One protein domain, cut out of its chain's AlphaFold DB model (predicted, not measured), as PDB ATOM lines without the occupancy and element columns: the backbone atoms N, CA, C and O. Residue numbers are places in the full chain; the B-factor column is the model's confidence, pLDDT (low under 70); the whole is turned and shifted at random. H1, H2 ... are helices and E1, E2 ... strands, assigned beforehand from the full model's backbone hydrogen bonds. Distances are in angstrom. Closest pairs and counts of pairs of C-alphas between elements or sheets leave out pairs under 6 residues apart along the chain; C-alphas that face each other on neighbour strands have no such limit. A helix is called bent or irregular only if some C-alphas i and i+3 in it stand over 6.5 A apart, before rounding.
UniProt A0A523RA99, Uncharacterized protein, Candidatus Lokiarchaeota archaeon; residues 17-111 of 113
ATOM      1  N   LEU A  17      19.957  59.114  77.728       95.94
ATOM      2  CA  LEU A  17      19.038  58.248  78.468       95.94
ATOM      3  C   LEU A  17      18.548  58.949  79.735       95.94
ATOM      4  O   LEU A  17      17.345  58.976  79.997       95.94
ATOM      5  N   ASN A  18      19.458  59.553  80.498       94.50
ATOM      6  CA  ASN A  18      19.081  60.283  81.708       94.50
ATOM      7  C   ASN A  18      18.134  61.445  81.395       94.50
ATOM      8  O   ASN A  18      17.139  61.628  82.091       94.50
ATOM      9  N   PHE A  19      18.365  62.174  80.303       94.81
ATOM     10  CA  PHE A  19      17.441  63.221  79.882       94.81
ATOM     11  C   PHE A  19      16.067  62.670  79.475       94.81
ATOM     12  O   PHE A  19      15.047  63.215  79.893       94.81
ATOM     13  N   ARG A  20      16.020  61.556  78.731       96.75
ATOM     14  CA  ARG A  20      14.764  60.890  78.343       96.75
ATOM     15  C   ARG A  20      13.966  60.395  79.548       96.75
ATOM     16  O   ARG A  20      12.743  60.516  79.551       96.75
ATOM     17  N   LYS A  21      14.633  59.902  80.599       97.44
ATOM     18  CA  LYS A  21      13.975  59.560  81.873       97.44
ATOM     19  C   LYS A  21      13.310  60.784  82.502       97.44
ATOM     20  O   LYS A  21      12.182  60.686  82.970       97.44
ATOM     21  N   ILE A  22      13.975  61.940  82.488       96.38
ATOM     22  CA  ILE A  22      13.402  63.187  83.016       96.38
ATOM     23  C   ILE A  22      12.242  63.689  82.147       96.38
ATOM     24  O   ILE A  22      11.232  64.119  82.698       96.38
ATOM     25  N   GLN A  23      12.337  63.593  80.819       96.25
ATOM     26  CA  GLN A  23      11.232  63.920  79.904       96.25
ATOM     27  C   GLN A  23       9.989  63.078  80.193       96.25
ATOM     28  O   GLN A  23       8.914  63.626  80.448       96.25
ATOM     29  N   LEU A  24      10.157  61.751  80.230       97.94
ATOM     30  CA  LEU A  24       9.081  60.825  80.563       97.94
ATOM     31  C   LEU A  24       8.534  61.119  81.963       97.94
ATOM     32  O   LEU A  24       7.332  61.299  82.126       97.94
ATOM     33  N   GLY A  25       9.409  61.252  82.960       97.62
ATOM     34  CA  GLY A  25       9.016  61.540  84.335       97.62
ATOM     35  C   GLY A  25       8.206  62.828  84.473       97.62
ATOM     36  O   GLY A  25       7.162  62.830  85.122       97.62
ATOM     37  N   ARG A  26       8.630  63.911  83.810       96.44
ATOM     38  CA  ARG A  26       7.884  65.173  83.787       96.44
ATOM     39  C   ARG A  26       6.499  64.978  83.181       96.44
ATOM     40  O   ARG A  26       5.528  65.430  83.777       96.44
ATOM     41  N   TYR A  27       6.402  64.328  82.022       97.25
ATOM     42  CA  TYR A  27       5.110  64.065  81.387       97.25
ATOM     43  C   TYR A  27       4.185  63.261  82.306       97.25
ATOM     44  O   TYR A  27       3.017  63.609  82.470       97.25
ATOM     45  N   LEU A  28       4.717  62.231  82.967       97.88
ATOM     46  CA  LEU A  28       3.942  61.392  83.873       97.88
ATOM     47  C   LEU A  28       3.360  62.179  85.053       97.88
ATOM     48  O   LEU A  28       2.186  62.012  85.380       97.88
ATOM     49  N   LEU A  29       4.165  63.059  85.653       97.31
ATOM     50  CA  LEU A  29       3.758  63.881  86.795       97.31
ATOM     51  C   LEU A  29       2.803  65.015  86.403       97.31
ATOM     52  O   LEU A  29       1.866  65.311  87.139       97.31
ATOM     53  N   VAL A  30       3.053  65.675  85.270       95.69
ATOM     54  CA  VAL A  30       2.340  66.904  84.881       95.69
ATOM     55  C   VAL A  30       1.080  66.610  84.070       95.69
ATOM     56  O   VAL A  30       0.081  67.303  84.237       95.69
ATOM     57  N   SER A  31       1.117  65.592  83.209       94.25
ATOM     58  CA  SER A  31       0.098  65.367  82.174       94.25
ATOM     59  C   SER A  31      -0.562  63.986  82.238       94.25
ATOM     60  O   SER A  31      -1.561  63.767  81.560       94.25
ATOM     61  N   ASN A  32      -0.023  63.038  83.016       94.44
ATOM     62  CA  ASN A  32      -0.544  61.665  83.102       94.44
ATOM     63  C   ASN A  32      -1.019  61.260  84.510       94.44
ATOM     64  O   ASN A  32      -1.270  60.082  84.748       94.44
ATOM     65  N   ASN A  33      -1.132  62.215  85.441       94.31
ATOM     66  CA  ASN A  33      -1.649  62.012  86.801       94.31
ATOM     67  C   ASN A  33      -0.893  60.958  87.640       94.31
ATOM     68  O   ASN A  33      -1.439  60.447  88.621       94.31
ATOM     69  N   LYS A  34       0.356  60.628  87.292       96.69
ATOM     70  CA  LYS A  34       1.215  59.777  88.126       96.69
ATOM     71  C   LYS A  34       1.804  60.587  89.275       96.69
ATOM     72  O   LYS A  34       1.902  61.810  89.223       96.69
ATOM     73  N   THR A  35       2.248  59.889  90.311       97.06
ATOM     74  CA  THR A  35       2.894  60.489  91.483       97.06
ATOM     75  C   THR A  35       4.297  59.927  91.663       97.06
ATOM     76  O   THR A  35       4.657  58.940  91.034       97.06
ATOM     77  N   LEU A  36       5.097  60.492  92.573       95.69
ATOM     78  CA  LEU A  36       6.430  59.952  92.879       95.69
ATOM     79  C   LEU A  36       6.409  58.494  93.378       95.69
ATOM     80  O   LEU A  36       7.425  57.816  93.279       95.69
ATOM     81  N   LYS A  37       5.266  57.990  93.870       96.88
ATOM     82  CA  LYS A  37       5.105  56.575  94.254       96.88
ATOM     83  C   LYS A  37       5.159  55.624  93.053       96.88
ATOM     84  O   LYS A  37       5.431  54.444  93.231       96.88
ATOM     85  N   ASP A  38       4.934  56.132  91.842       97.75
ATOM     86  CA  ASP A  38       5.010  55.377  90.586       97.75
ATOM     87  C   ASP A  38       6.440  55.305  90.016       97.75
ATOM     88  O   ASP A  38       6.648  54.849  88.890       97.75
ATOM     89  N   PHE A  39       7.432  55.788  90.766       98.12
ATOM     90  CA  PHE A  39       8.825  55.887  90.354       98.12
ATOM     91  C   PHE A  39       9.683  55.099  91.340       98.12
ATOM     92  O   PHE A  39       9.473  55.137  92.550       98.12
ATOM     93  N   THR A  40      10.683  54.391  90.827       98.06
ATOM     94  CA  THR A  40      11.713  53.746  91.642       98.06
ATOM     95  C   THR A  40      13.024  54.485  91.455       98.06
ATOM     96  O   THR A  40      13.475  54.680  90.321       98.06
ATOM     97  N   PHE A  41      13.642  54.856  92.573       97.38
ATOM     98  CA  PHE A  41      14.926  55.542  92.617       97.38
ATOM     99  C   PHE A  41      15.993  54.641  93.238       97.38
ATOM    100  O   PHE A  41      15.683  53.822  94.104       97.38
ATOM    101  N   ASN A  42      17.243  54.782  92.802       96.38
ATOM    102  CA  ASN A  42      18.380  54.188  93.507       96.38
ATOM    103  C   ASN A  42      18.842  55.082  94.675       96.38
ATOM    104  O   ASN A  42      18.334  56.185  94.880       96.38
ATOM    105  N   ASN A  43      19.855  54.627  95.417       97.38
ATOM    106  CA  ASN A  43      20.414  55.357  96.564       97.38
ATOM    107  C   ASN A  43      21.075  56.698  96.191       97.38
ATOM    108  O   ASN A  43      21.331  57.513  97.071       97.38
ATOM    109  N   PHE A  44      21.344  56.934  94.904       95.75
ATOM    110  CA  PHE A  44      21.873  58.196  94.384       95.75
ATOM    111  C   PHE A  44      20.763  59.157  93.924       95.75
ATOM    112  O   PHE A  44      21.058  60.242  93.429       95.75
ATOM    113  N   GLY A  45      19.488  58.777  94.078       93.62
ATOM    114  CA  GLY A  45      18.338  59.575  93.650       93.62
ATOM    115  C   GLY A  45      18.045  59.498  92.149       93.62
ATOM    116  O   GLY A  45      17.264  60.295  91.633       93.62
ATOM    117  N   GLU A  46      18.642  58.551  91.423       94.81
ATOM    118  CA  GLU A  46      18.409  58.382  89.989       94.81
ATOM    119  C   GLU A  46      17.193  57.495  89.728       94.81
ATOM    120  O   GLU A  46      17.011  56.464  90.379       94.81
ATOM    121  N   ILE A  47      16.398  57.842  88.714       97.00
ATOM    122  CA  ILE A  47      15.271  57.013  88.279       97.00
ATOM    123  C   ILE A  47      15.807  55.722  87.650       97.00
ATOM    124  O   ILE A  47      16.496  55.748  86.620       97.00
ATOM    125  N   VAL A  48      15.445  54.585  88.240       97.00
ATOM    126  CA  VAL A  48      15.764  53.251  87.713       97.00
ATOM    127  C   VAL A  48      14.559  52.575  87.073       97.00
ATOM    128  O   VAL A  48      14.742  51.795  86.140       97.00
ATOM    129  N   LYS A  49      13.336  52.892  87.522       97.88
ATOM    130  CA  LYS A  49      12.116  52.286  86.983       97.88
ATOM    131  C   LYS A  49      10.897  53.200  87.081       97.88
ATOM    132  O   LYS A  49      10.771  53.957  88.040       97.88
ATOM    133  N   PHE A  50       9.992  53.078  86.117       98.12
ATOM    134  CA  PHE A  50       8.639  53.624  86.137       98.12
ATOM    135  C   PHE A  50       7.633  52.480  86.275       98.12
ATOM    136  O   PHE A  50       7.794  51.424  85.654       98.12
ATOM    137  N   ASN A  51       6.572  52.704  87.046       97.25
ATOM    138  CA  ASN A  51       5.431  51.803  87.165       97.25
ATOM    139  C   ASN A  51       4.531  51.900  85.914       97.25
ATOM    140  O   ASN A  51       3.441  52.479  85.943       97.25
ATOM    141  N   LEU A  52       5.064  51.401  84.798       97.19
ATOM    142  CA  LEU A  52       4.459  51.325  83.468       97.19
ATOM    143  C   LEU A  52       4.841  49.995  82.819       97.19
ATOM    144  O   LEU A  52       5.914  49.468  83.109       97.19
ATOM    145  N   ASN A  53       4.035  49.491  81.893       97.56
ATOM    146  CA  ASN A  53       4.441  48.417  80.982       97.56
ATOM    147  C   ASN A  53       4.954  48.955  79.629       97.56
ATOM    148  O   ASN A  53       4.788  50.133  79.296       97.56
ATOM    149  N   GLU A  54       5.579  48.090  78.824       98.00
ATOM    150  CA  GLU A  54       6.109  48.447  77.500       98.00
ATOM    151  C   GLU A  54       5.035  49.021  76.560       98.00
ATOM    152  O   GLU A  54       5.299  49.964  75.810       98.00
ATOM    153  N   LYS A  55       3.800  48.511  76.626       97.94
ATOM    154  CA  LYS A  55       2.689  49.009  75.805       97.94
ATOM    155  C   LYS A  55       2.313  50.441  76.189       97.94
ATOM    156  O   LYS A  55       2.126  51.268  75.299       97.94
ATOM    157  N   GLU A  56       2.224  50.753  77.479       97.75
ATOM    158  CA  GLU A  56       1.976  52.113  77.973       97.75
ATOM    159  C   GLU A  56       3.095  53.065  77.548       97.75
ATOM    160  O   GLU A  56       2.815  54.140  77.017       97.75
ATOM    161  N   LEU A  57       4.357  52.648  77.696       98.31
ATOM    162  CA  LEU A  57       5.508  53.423  77.236       98.31
ATOM    163  C   LEU A  57       5.403  53.744  75.739       98.31
ATOM    164  O   LEU A  57       5.575  54.897  75.340       98.31
ATOM    165  N   TRP A  58       5.084  52.749  74.910       98.25
ATOM    166  CA  TRP A  58       4.924  52.944  73.470       98.25
ATOM    167  C   TRP A  58       3.781  53.908  73.125       98.25
ATOM    168  O   TRP A  58       3.944  54.777  72.266       98.25
ATOM    169  N   GLN A  59       2.642  53.804  73.818       97.81
ATOM    170  CA  GLN A  59       1.512  54.721  73.628       97.81
ATOM    171  C   GLN A  59       1.882  56.161  73.991       97.81
ATOM    172  O   GLN A  59       1.537  57.082  73.253       97.81
ATOM    173  N   ILE A  60       2.631  56.363  75.078       97.75
ATOM    174  CA  ILE A  60       3.126  57.688  75.466       97.75
ATOM    175  C   ILE A  60       4.052  58.242  74.381       97.75
ATOM    176  O   ILE A  60       3.862  59.373  73.940       97.75
ATOM    177  N   ILE A  61       5.016  57.455  73.899       97.88
ATOM    178  CA  ILE A  61       5.944  57.890  72.843       97.88
ATOM    179  C   ILE A  61       5.193  58.284  71.562       97.88
ATOM    180  O   ILE A  61       5.564  59.257  70.909       97.88
ATOM    181  N   CYS A  62       4.143  57.549  71.193       96.81
ATOM    182  CA  CYS A  62       3.391  57.815  69.966       96.81
ATOM    183  C   CYS A  62       2.447  59.017  70.061       96.81
ATOM    184  O   CYS A  62       2.283  59.720  69.066       96.81
ATOM    185  N   ASN A  63       1.813  59.221  71.219       94.88
ATOM    186  CA  ASN A  63       0.621  60.067  71.321       94.88
ATOM    187  C   ASN A  63       0.790  61.289  72.230       94.88
ATOM    188  O   ASN A  63      -0.145  62.076  72.350       94.88
ATOM    189  N   SER A  64       1.938  61.445  72.891       94.44
ATOM    190  CA  SER A  64       2.185  62.566  73.800       94.44
ATOM    191  C   SER A  64       3.179  63.584  73.254       94.44
ATOM    192  O   SER A  64       3.887  63.357  72.272       94.44
ATOM    193  N   ASP A  65       3.270  64.704  73.963       93.19
ATOM    194  CA  ASP A  65       4.263  65.750  73.771       93.19
ATOM    195  C   ASP A  65       5.521  65.564  74.643       93.19
ATOM    196  O   ASP A  65       6.381  66.442  74.663       93.19
ATOM    197  N   ALA A  66       5.674  64.423  75.333       95.50
ATOM    198  CA  ALA A  66       6.724  64.203  76.335       95.50
ATOM    199  C   ALA A  66       8.153  64.454  75.817       95.50
ATOM    200  O   ALA A  66       9.028  64.877  76.572       95.50
ATOM    201  N   PHE A  67       8.386  64.192  74.529       95.12
ATOM    202  CA  PHE A  67       9.687  64.328  73.864       95.12
ATOM    203  C   PHE A  67       9.752  65.530  72.913       95.12
ATOM    204  O   PHE A  67      10.743  65.709  72.200       95.12
ATOM    205  N   LEU A  68       8.692  66.338  72.861       92.12
ATOM    206  CA  LEU A  68       8.612  67.486  71.973       92.12
ATOM    207  C   LEU A  68       9.199  68.736  72.631       92.12
ATOM    208  O   LEU A  68       9.206  68.893  73.852       92.12
ATOM    209  N   THR A  69       9.696  69.657  71.809       87.38
ATOM    210  CA  THR A  69      10.112  70.976  72.287       87.38
ATOM    211  C   THR A  69       8.872  71.751  72.737       87.38
ATOM    212  O   THR A  69       8.071  72.179  71.912       87.38
ATOM    213  N   SER A  70       8.735  71.979  74.042       80.06
ATOM    214  CA  SER A  70       7.741  72.903  74.595       80.06
ATOM    215  C   SER A  70       8.232  74.351  74.499       80.06
ATOM    216  O   SER A  70       9.394  74.626  74.812       80.06
ATOM    217  N   GLY A  71       7.361  75.293  74.141       73.44
ATOM    218  CA  GLY A  71       7.708  76.713  74.081       73.44
ATOM    219  C   GLY A  71       6.487  77.627  74.009       73.44
ATOM    220  O   GLY A  71       5.355  77.164  73.899       73.44
ATOM    221  N   CYS A  72       6.725  78.936  74.083       72.00
ATOM    222  CA  CYS A  72       5.679  79.941  73.916       72.00
ATOM    223  C   CYS A  72       5.202  80.011  72.452       72.00
ATOM    224  O   CYS A  72       6.008  79.777  71.541       72.00
ATOM    225  N   PRO A  73       3.936  80.402  72.206       73.38
ATOM    226  CA  PRO A  73       3.471  80.747  70.865       73.38
ATOM    227  C   PRO A  73       4.412  81.772  70.210       73.38
ATOM    228  O   PRO A  73       4.750  82.782  70.823       73.38
ATOM    229  N   GLY A  74       4.871  81.497  68.985       68.38
ATOM    230  CA  GLY A  74       5.794  82.373  68.246       68.38
ATOM    231  C   GLY A  74       7.290  82.157  68.519       68.38
ATOM    232  O   GLY A  74       8.117  82.889  67.979       68.38
ATOM    233  N   CYS A  75       7.674  81.158  69.322       71.75
ATOM    234  CA  CYS A  75       9.087  80.843  69.541       71.75
ATOM    235  C   CYS A  75       9.761  80.318  68.258       71.75
ATOM    236  O   CYS A  75       9.325  79.330  67.672       71.75
ATOM    237  N   ASN A  76      10.875  80.938  67.857       70.06
ATOM    238  CA  ASN A  76      11.652  80.585  66.662       70.06
ATOM    239  C   ASN A  76      12.939  79.791  66.972       70.06
ATOM    240  O   ASN A  76      13.826  79.692  66.122       70.06
ATOM    241  N   ARG A  77      13.062  79.215  68.180       75.12
ATOM    242  CA  ARG A  77      14.253  78.465  68.623       75.12
ATOM    243  C   ARG A  77      13.946  76.979  68.880       75.12
ATOM    244  O   ARG A  77      13.935  76.544  70.032       75.12
ATOM    245  N   PRO A  78      13.747  76.175  67.818       76.12
ATOM    246  CA  PRO A  78      13.277  74.788  67.919       76.12
ATOM    247  C   PRO A  78      14.249  73.841  68.643       76.12
ATOM    248  O   PRO A  78      13.823  72.852  69.240       76.12
ATOM    249  N   TYR A  79      15.547  74.161  68.621       77.69
ATOM    250  CA  TYR A  79      16.624  73.355  69.204       77.69
ATOM    251  C   TYR A  79      17.323  74.082  70.359       77.69
ATOM    252  O   TYR A  79      18.544  74.136  70.426       77.69
ATOM    253  N   TYR A  80      16.579  74.685  71.288       73.75
ATOM    254  CA  TYR A  80      17.209  75.358  72.433       73.75
ATOM    255  C   TYR A  80      18.102  74.414  73.263       73.75
ATOM    256  O   TYR A  80      19.188  74.785  73.704       73.75
ATOM    257  N   THR A  81      17.665  73.168  73.447       75.50
ATOM    258  CA  THR A  81      18.342  72.174  74.293       75.50
ATOM    259  C   THR A  81      19.411  71.356  73.568       75.50
ATOM    260  O   THR A  81      20.104  70.565  74.213       75.50
ATOM    261  N   SER A  82      19.543  71.502  72.247       79.62
ATOM    262  CA  SER A  82      20.313  70.589  71.392       79.62
ATOM    263  C   SER A  82      21.041  71.342  70.281       79.62
ATOM    264  O   SER A  82      20.584  72.377  69.815       79.62
ATOM    265  N   ARG A  83      22.165  70.809  69.797       79.81
ATOM    266  CA  ARG A  83      22.725  71.259  68.519       79.81
ATOM    267  C   ARG A  83      21.860  70.658  67.413       79.81
ATOM    268  O   ARG A  83      21.455  69.506  67.563       79.81
ATOM    269  N   PRO A  84      21.628  71.369  66.297       75.69
ATOM    270  CA  PRO A  84      20.951  70.784  65.139       75.69
ATOM    271  C   PRO A  84      21.640  69.509  64.623       75.69
ATOM    272  O   PRO A  84      20.974  68.613  64.127       75.69
ATOM    273  N   SER A  85      22.963  69.396  64.808       81.19
ATOM    274  CA  SER A  85      23.764  68.209  64.475       81.19
ATOM    275  C   SER A  85      23.626  67.042  65.464       81.19
ATOM    276  O   SER A  85      24.263  66.011  65.288       81.19
ATOM    277  N   GLY A  86      22.848  67.209  66.533       82.50
ATOM    278  CA  GLY A  86      22.632  66.195  67.553       82.50
ATOM    279  C   GLY A  86      23.705  66.118  68.658       82.50
ATOM    280  O   GLY A  86      24.675  66.885  68.649       82.50
ATOM    281  N   PRO A  87      23.505  65.215  69.643       86.06
ATOM    282  CA  PRO A  87      22.298  64.396  69.810       86.06
ATOM    283  C   PRO A  87      21.052  65.258  70.078       86.06
ATOM    284  O   PRO A  87      21.141  66.335  70.674       86.06
ATOM    285  N   ILE A  88      19.900  64.819  69.559       90.44
ATOM    286  CA  ILE A  88      18.624  65.539  69.672       90.44
ATOM    287  C   ILE A  88      17.937  65.116  70.968       90.44
ATOM    288  O   ILE A  88      17.699  63.931  71.193       90.44
ATOM    289  N   TYR A  89      17.643  66.093  71.825       90.50
ATOM    290  CA  TYR A  89      17.006  65.858  73.123       90.50
ATOM    291  C   TYR A  89      15.500  66.081  73.048       90.50
ATOM    292  O   TYR A  89      14.738  65.262  73.545       90.50
ATOM    293  N   ASN A  90      15.080  67.172  72.406       90.56
ATOM    294  CA  ASN A  90      13.680  67.498  72.166       90.56
ATOM    295  C   ASN A  90      13.447  67.665  70.667       90.56
ATOM    296  O   ASN A  90      14.309  68.195  69.957       90.56
ATOM    297  N   TYR A  91      12.280  67.233  70.206       91.44
ATOM    298  CA  TYR A  91      11.900  67.295  68.802       91.44
ATOM    299  C   TYR A  91      10.918  68.453  68.576       91.44
ATOM    300  O   TYR A  91       9.863  68.494  69.203       91.44
ATOM    301  N   PRO A  92      11.199  69.400  67.667       88.25
ATOM    302  CA  PRO A  92      10.314  70.545  67.421       88.25
ATOM    303  C   PRO A  92       9.078  70.200  66.576       88.25
ATOM    304  O   PRO A  92       8.341  71.082  66.149       88.25
ATOM    305  N   ARG A  93       8.892  68.917  66.271       90.19
ATOM    306  CA  ARG A  93       7.864  68.360  65.394       90.19
ATOM    307  C   ARG A  93       7.531  66.949  65.853       90.19
ATOM    308  O   ARG A  93       8.331  66.328  66.553       90.19
ATOM    309  N   THR A  94       6.406  66.421  65.387       92.06
ATOM    310  CA  THR A  94       6.012  65.028  65.619       92.06
ATOM    311  C   THR A  94       7.150  64.063  65.290       92.06
ATOM    312  O   THR A  94       7.858  64.230  64.293       92.06
ATOM    313  N   LEU A  95       7.324  63.048  66.138       95.12
ATOM    314  CA  LEU A  95       8.369  62.040  65.990       95.12
ATOM    315  C   LEU A  95       8.159  61.198  64.731       95.12
ATOM    316  O   LEU A  95       7.048  60.708  64.486       95.12
ATOM    317  N   PHE A  96       9.240  60.966  63.994       96.12
ATOM    318  CA  PHE A  96       9.297  59.946  62.953       96.12
ATOM    319  C   PHE A  96       9.363  58.548  63.571       96.12
ATOM    320  O   PHE A  96       9.778  58.386  64.716       96.12
ATOM    321  N   THR A  97       8.989  57.523  62.804       96.69
ATOM    322  CA  THR A  97       8.942  56.131  63.285       96.69
ATOM    323  C   THR A  97      10.264  55.684  63.911       96.69
ATOM    324  O   THR A  97      10.266  55.216  65.043       96.69
ATOM    325  N   HIS A  98      11.393  55.938  63.240       96.56
ATOM    326  CA  HIS A  98      12.713  55.557  63.755       96.56
ATOM    327  C   HIS A  98      13.064  56.249  65.083       96.56
ATOM    328  O   HIS A  98      13.674  55.643  65.955       96.56
ATOM    329  N   GLU A  99      12.629  57.496  65.285       96.56
ATOM    330  CA  GLU A  99      12.880  58.229  66.532       96.56
ATOM    331  C   GLU A  99      12.053  57.658  67.682       96.56
ATOM    332  O   GLU A  99      12.550  57.551  68.803       96.56
ATOM    333  N   ARG A 100      10.808  57.244  67.406       97.88
ATOM    334  CA  ARG A 100       9.967  56.542  68.387       97.88
ATOM    335  C   ARG A 100      10.622  55.232  68.802       97.88
ATOM    336  O   ARG A 100      10.729  54.965  69.997       97.88
ATOM    337  N   ASP A 101      11.115  54.467  67.832       97.94
ATOM    338  CA  ASP A 101      11.824  53.214  68.082       97.94
ATOM    339  C   ASP A 101      13.088  53.439  68.919       97.94
ATOM    340  O   ASP A 101      13.346  52.695  69.864       97.94
ATOM    341  N   ASP A 102      13.870  54.477  68.620       97.38
ATOM    342  CA  ASP A 102      15.102  54.793  69.348       97.38
ATOM    343  C   ASP A 102      14.836  55.263  70.781       97.38
ATOM    344  O   ASP A 102      15.578  54.916  71.709       97.38
ATOM    345  N   ILE A 103      13.777  56.047  70.990       98.00
ATOM    346  CA  ILE A 103      13.322  56.439  72.327       98.00
ATOM    347  C   ILE A 103      12.862  55.199  73.094       98.00
ATOM    348  O   ILE A 103      13.336  54.967  74.210       98.00
ATOM    349  N   PHE A 104      12.023  54.361  72.484       98.31
ATOM    350  CA  PHE A 104      11.521  53.135  73.098       98.31
ATOM    351  C   PHE A 104      12.662  52.195  73.492       98.31
ATOM    352  O   PHE A 104      12.765  51.804  74.653       98.31
ATOM    353  N   LYS A 105      13.594  51.911  72.573       97.94
ATOM    354  CA  LYS A 105      14.779  51.077  72.837       97.94
ATOM    355  C   LYS A 105      15.604  51.593  74.011       97.94
ATOM    356  O   LYS A 105      16.123  50.782  74.773       97.94
ATOM    357  N   SER A 106      15.721  52.915  74.167       97.25
ATOM    358  CA  SER A 106      16.469  53.495  75.284       97.25
ATOM    359  C   SER A 106      15.752  53.358  76.630       97.25
ATOM    360  O   SER A 106      16.410  53.160  77.645       97.25
ATOM    361  N   LEU A 107      14.416  53.419  76.649       98.00
ATOM    362  CA  LEU A 107      13.623  53.436  77.882       98.00
ATOM    363  C   LEU A 107      13.028  52.074  78.261       98.00
ATOM    364  O   LEU A 107      12.619  51.917  79.408       98.00
ATOM    365  N   LYS A 108      13.010  51.074  77.371       97.38
ATOM    366  CA  LYS A 108      12.362  49.769  77.622       97.38
ATOM    367  C   LYS A 108      12.823  49.081  78.915       97.38
ATOM    368  O   LYS A 108      12.025  48.504  79.635       97.38
ATOM    369  N   ASN A 109      14.102  49.217  79.274       96.81
ATOM    370  CA  ASN A 109      14.652  48.604  80.490       96.81
ATOM    371  C   ASN A 109      14.238  49.340  81.779       96.81
ATOM    372  O   ASN A 109      14.530  48.870  82.874       96.81
ATOM    373  N   THR A 110      13.589  50.500  81.655       96.75
ATOM    374  CA  THR A 110      13.086  51.306  82.776       96.75
ATOM    375  C   THR A 110      11.606  51.052  83.062       96.75
ATOM    376  O   THR A 110      11.050  51.684  83.952       96.75
ATOM    377  N   VAL A 111      10.956  50.137  82.340       96.56
ATOM    378  CA  VAL A 111       9.541  49.782  82.521       96.56
ATOM    379  C   VAL A 111       9.392  48.276  82.756       96.56
ATOM    380  O   VAL A 111      10.366  47.521  82.745       96.56
TER     381      VAL A 111
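This is residues 17 to 111 of the 113 residues of an uncharacterized protein of Candidatus Lokiarchaeota archaeon (UniProt A0A523RA99). H2 and H3 lie side by side as a helical hairpin and H1 is set crosswise to H3, while a small two-strand hairpin, E1 and E2, lies at one end of the domain. A long stretch without named elements, residues 64 to 96, joins H2 to H3 and includes Gly 74 at the other end. The printed part has 95 residues with three named helices and two named strands, in the order H1, E1, E2, H2, H3; the sheet, E1 - E2, is antiparallel. The class is mostly helix, with 46 residues in named elements, under half of those printed. The whole is compact, with a radius of gyration of the C-alphas of 13.6 A, and only just elongated, spanning 38 by 25 by 24 A.

Find C-alpha 17 at (19.038, 58.248, 78.468), where H1 begins; it runs through residues 17 to 31, 20.6 A from first to last C-alpha. Next come E1, residues 39 to 41, 6.5 A long, and E2, residues 47 to 50, 7.7 A long. Look for H2 at residues 54 to 63, 14.3 A long, beginning at C-alpha 54 at (6.109, 48.447, 77.500). H3, residues 97 to 110, is 20.5 A long and ends at C-alpha 110 at (13.086, 51.306, 82.776); it is irregular, with C-alphas 106 and 109 7.4 A apart.

Start with H1: its residues 17 to 21 alone touch H3, about perpendicular at 90 degrees, and the closest C-alphas are those of Leu 17 and Ser 106, 6.3 A apart. H1 and H2 are near each other, with 5 pairs of C-alphas within 10 A. Toward the sheet, the closest C-alphas of H1 and E2 are those of Lys 21 and Ile 47, 7.0 A apart. In the hairpin of E1 and E2, look for N 40 and O 49 at 2.8 A and N 48 and O 40 at 2.9 A, within hydrogen-bond range. H2 and H3 form a helical hairpin: they touch, closest at the C-alphas of Ile 61 and Arg 100, 6.2 A apart, and run opposite ways at a steep tilt of 37 degrees, only just past shallow. At the end of H3, the C-alphas of Thr 110 and Lys 49 of E2 are 4.4 A apart, the closest of the two elements. E1 is apart from H2 and H3. In H1 and H2 every O i to N i+4 pair is within hydrogen-bond range; in H3, 8 of 10 are.

The two C-alphas farthest apart are those of Asn 43 and Gly 74, 41.8 A. The printed part has no cut. The link from H2 to H3 is long, with 33 residues. The mean pLDDT of the printed part is 92.2, and residue 74 is the one printed residue under 70.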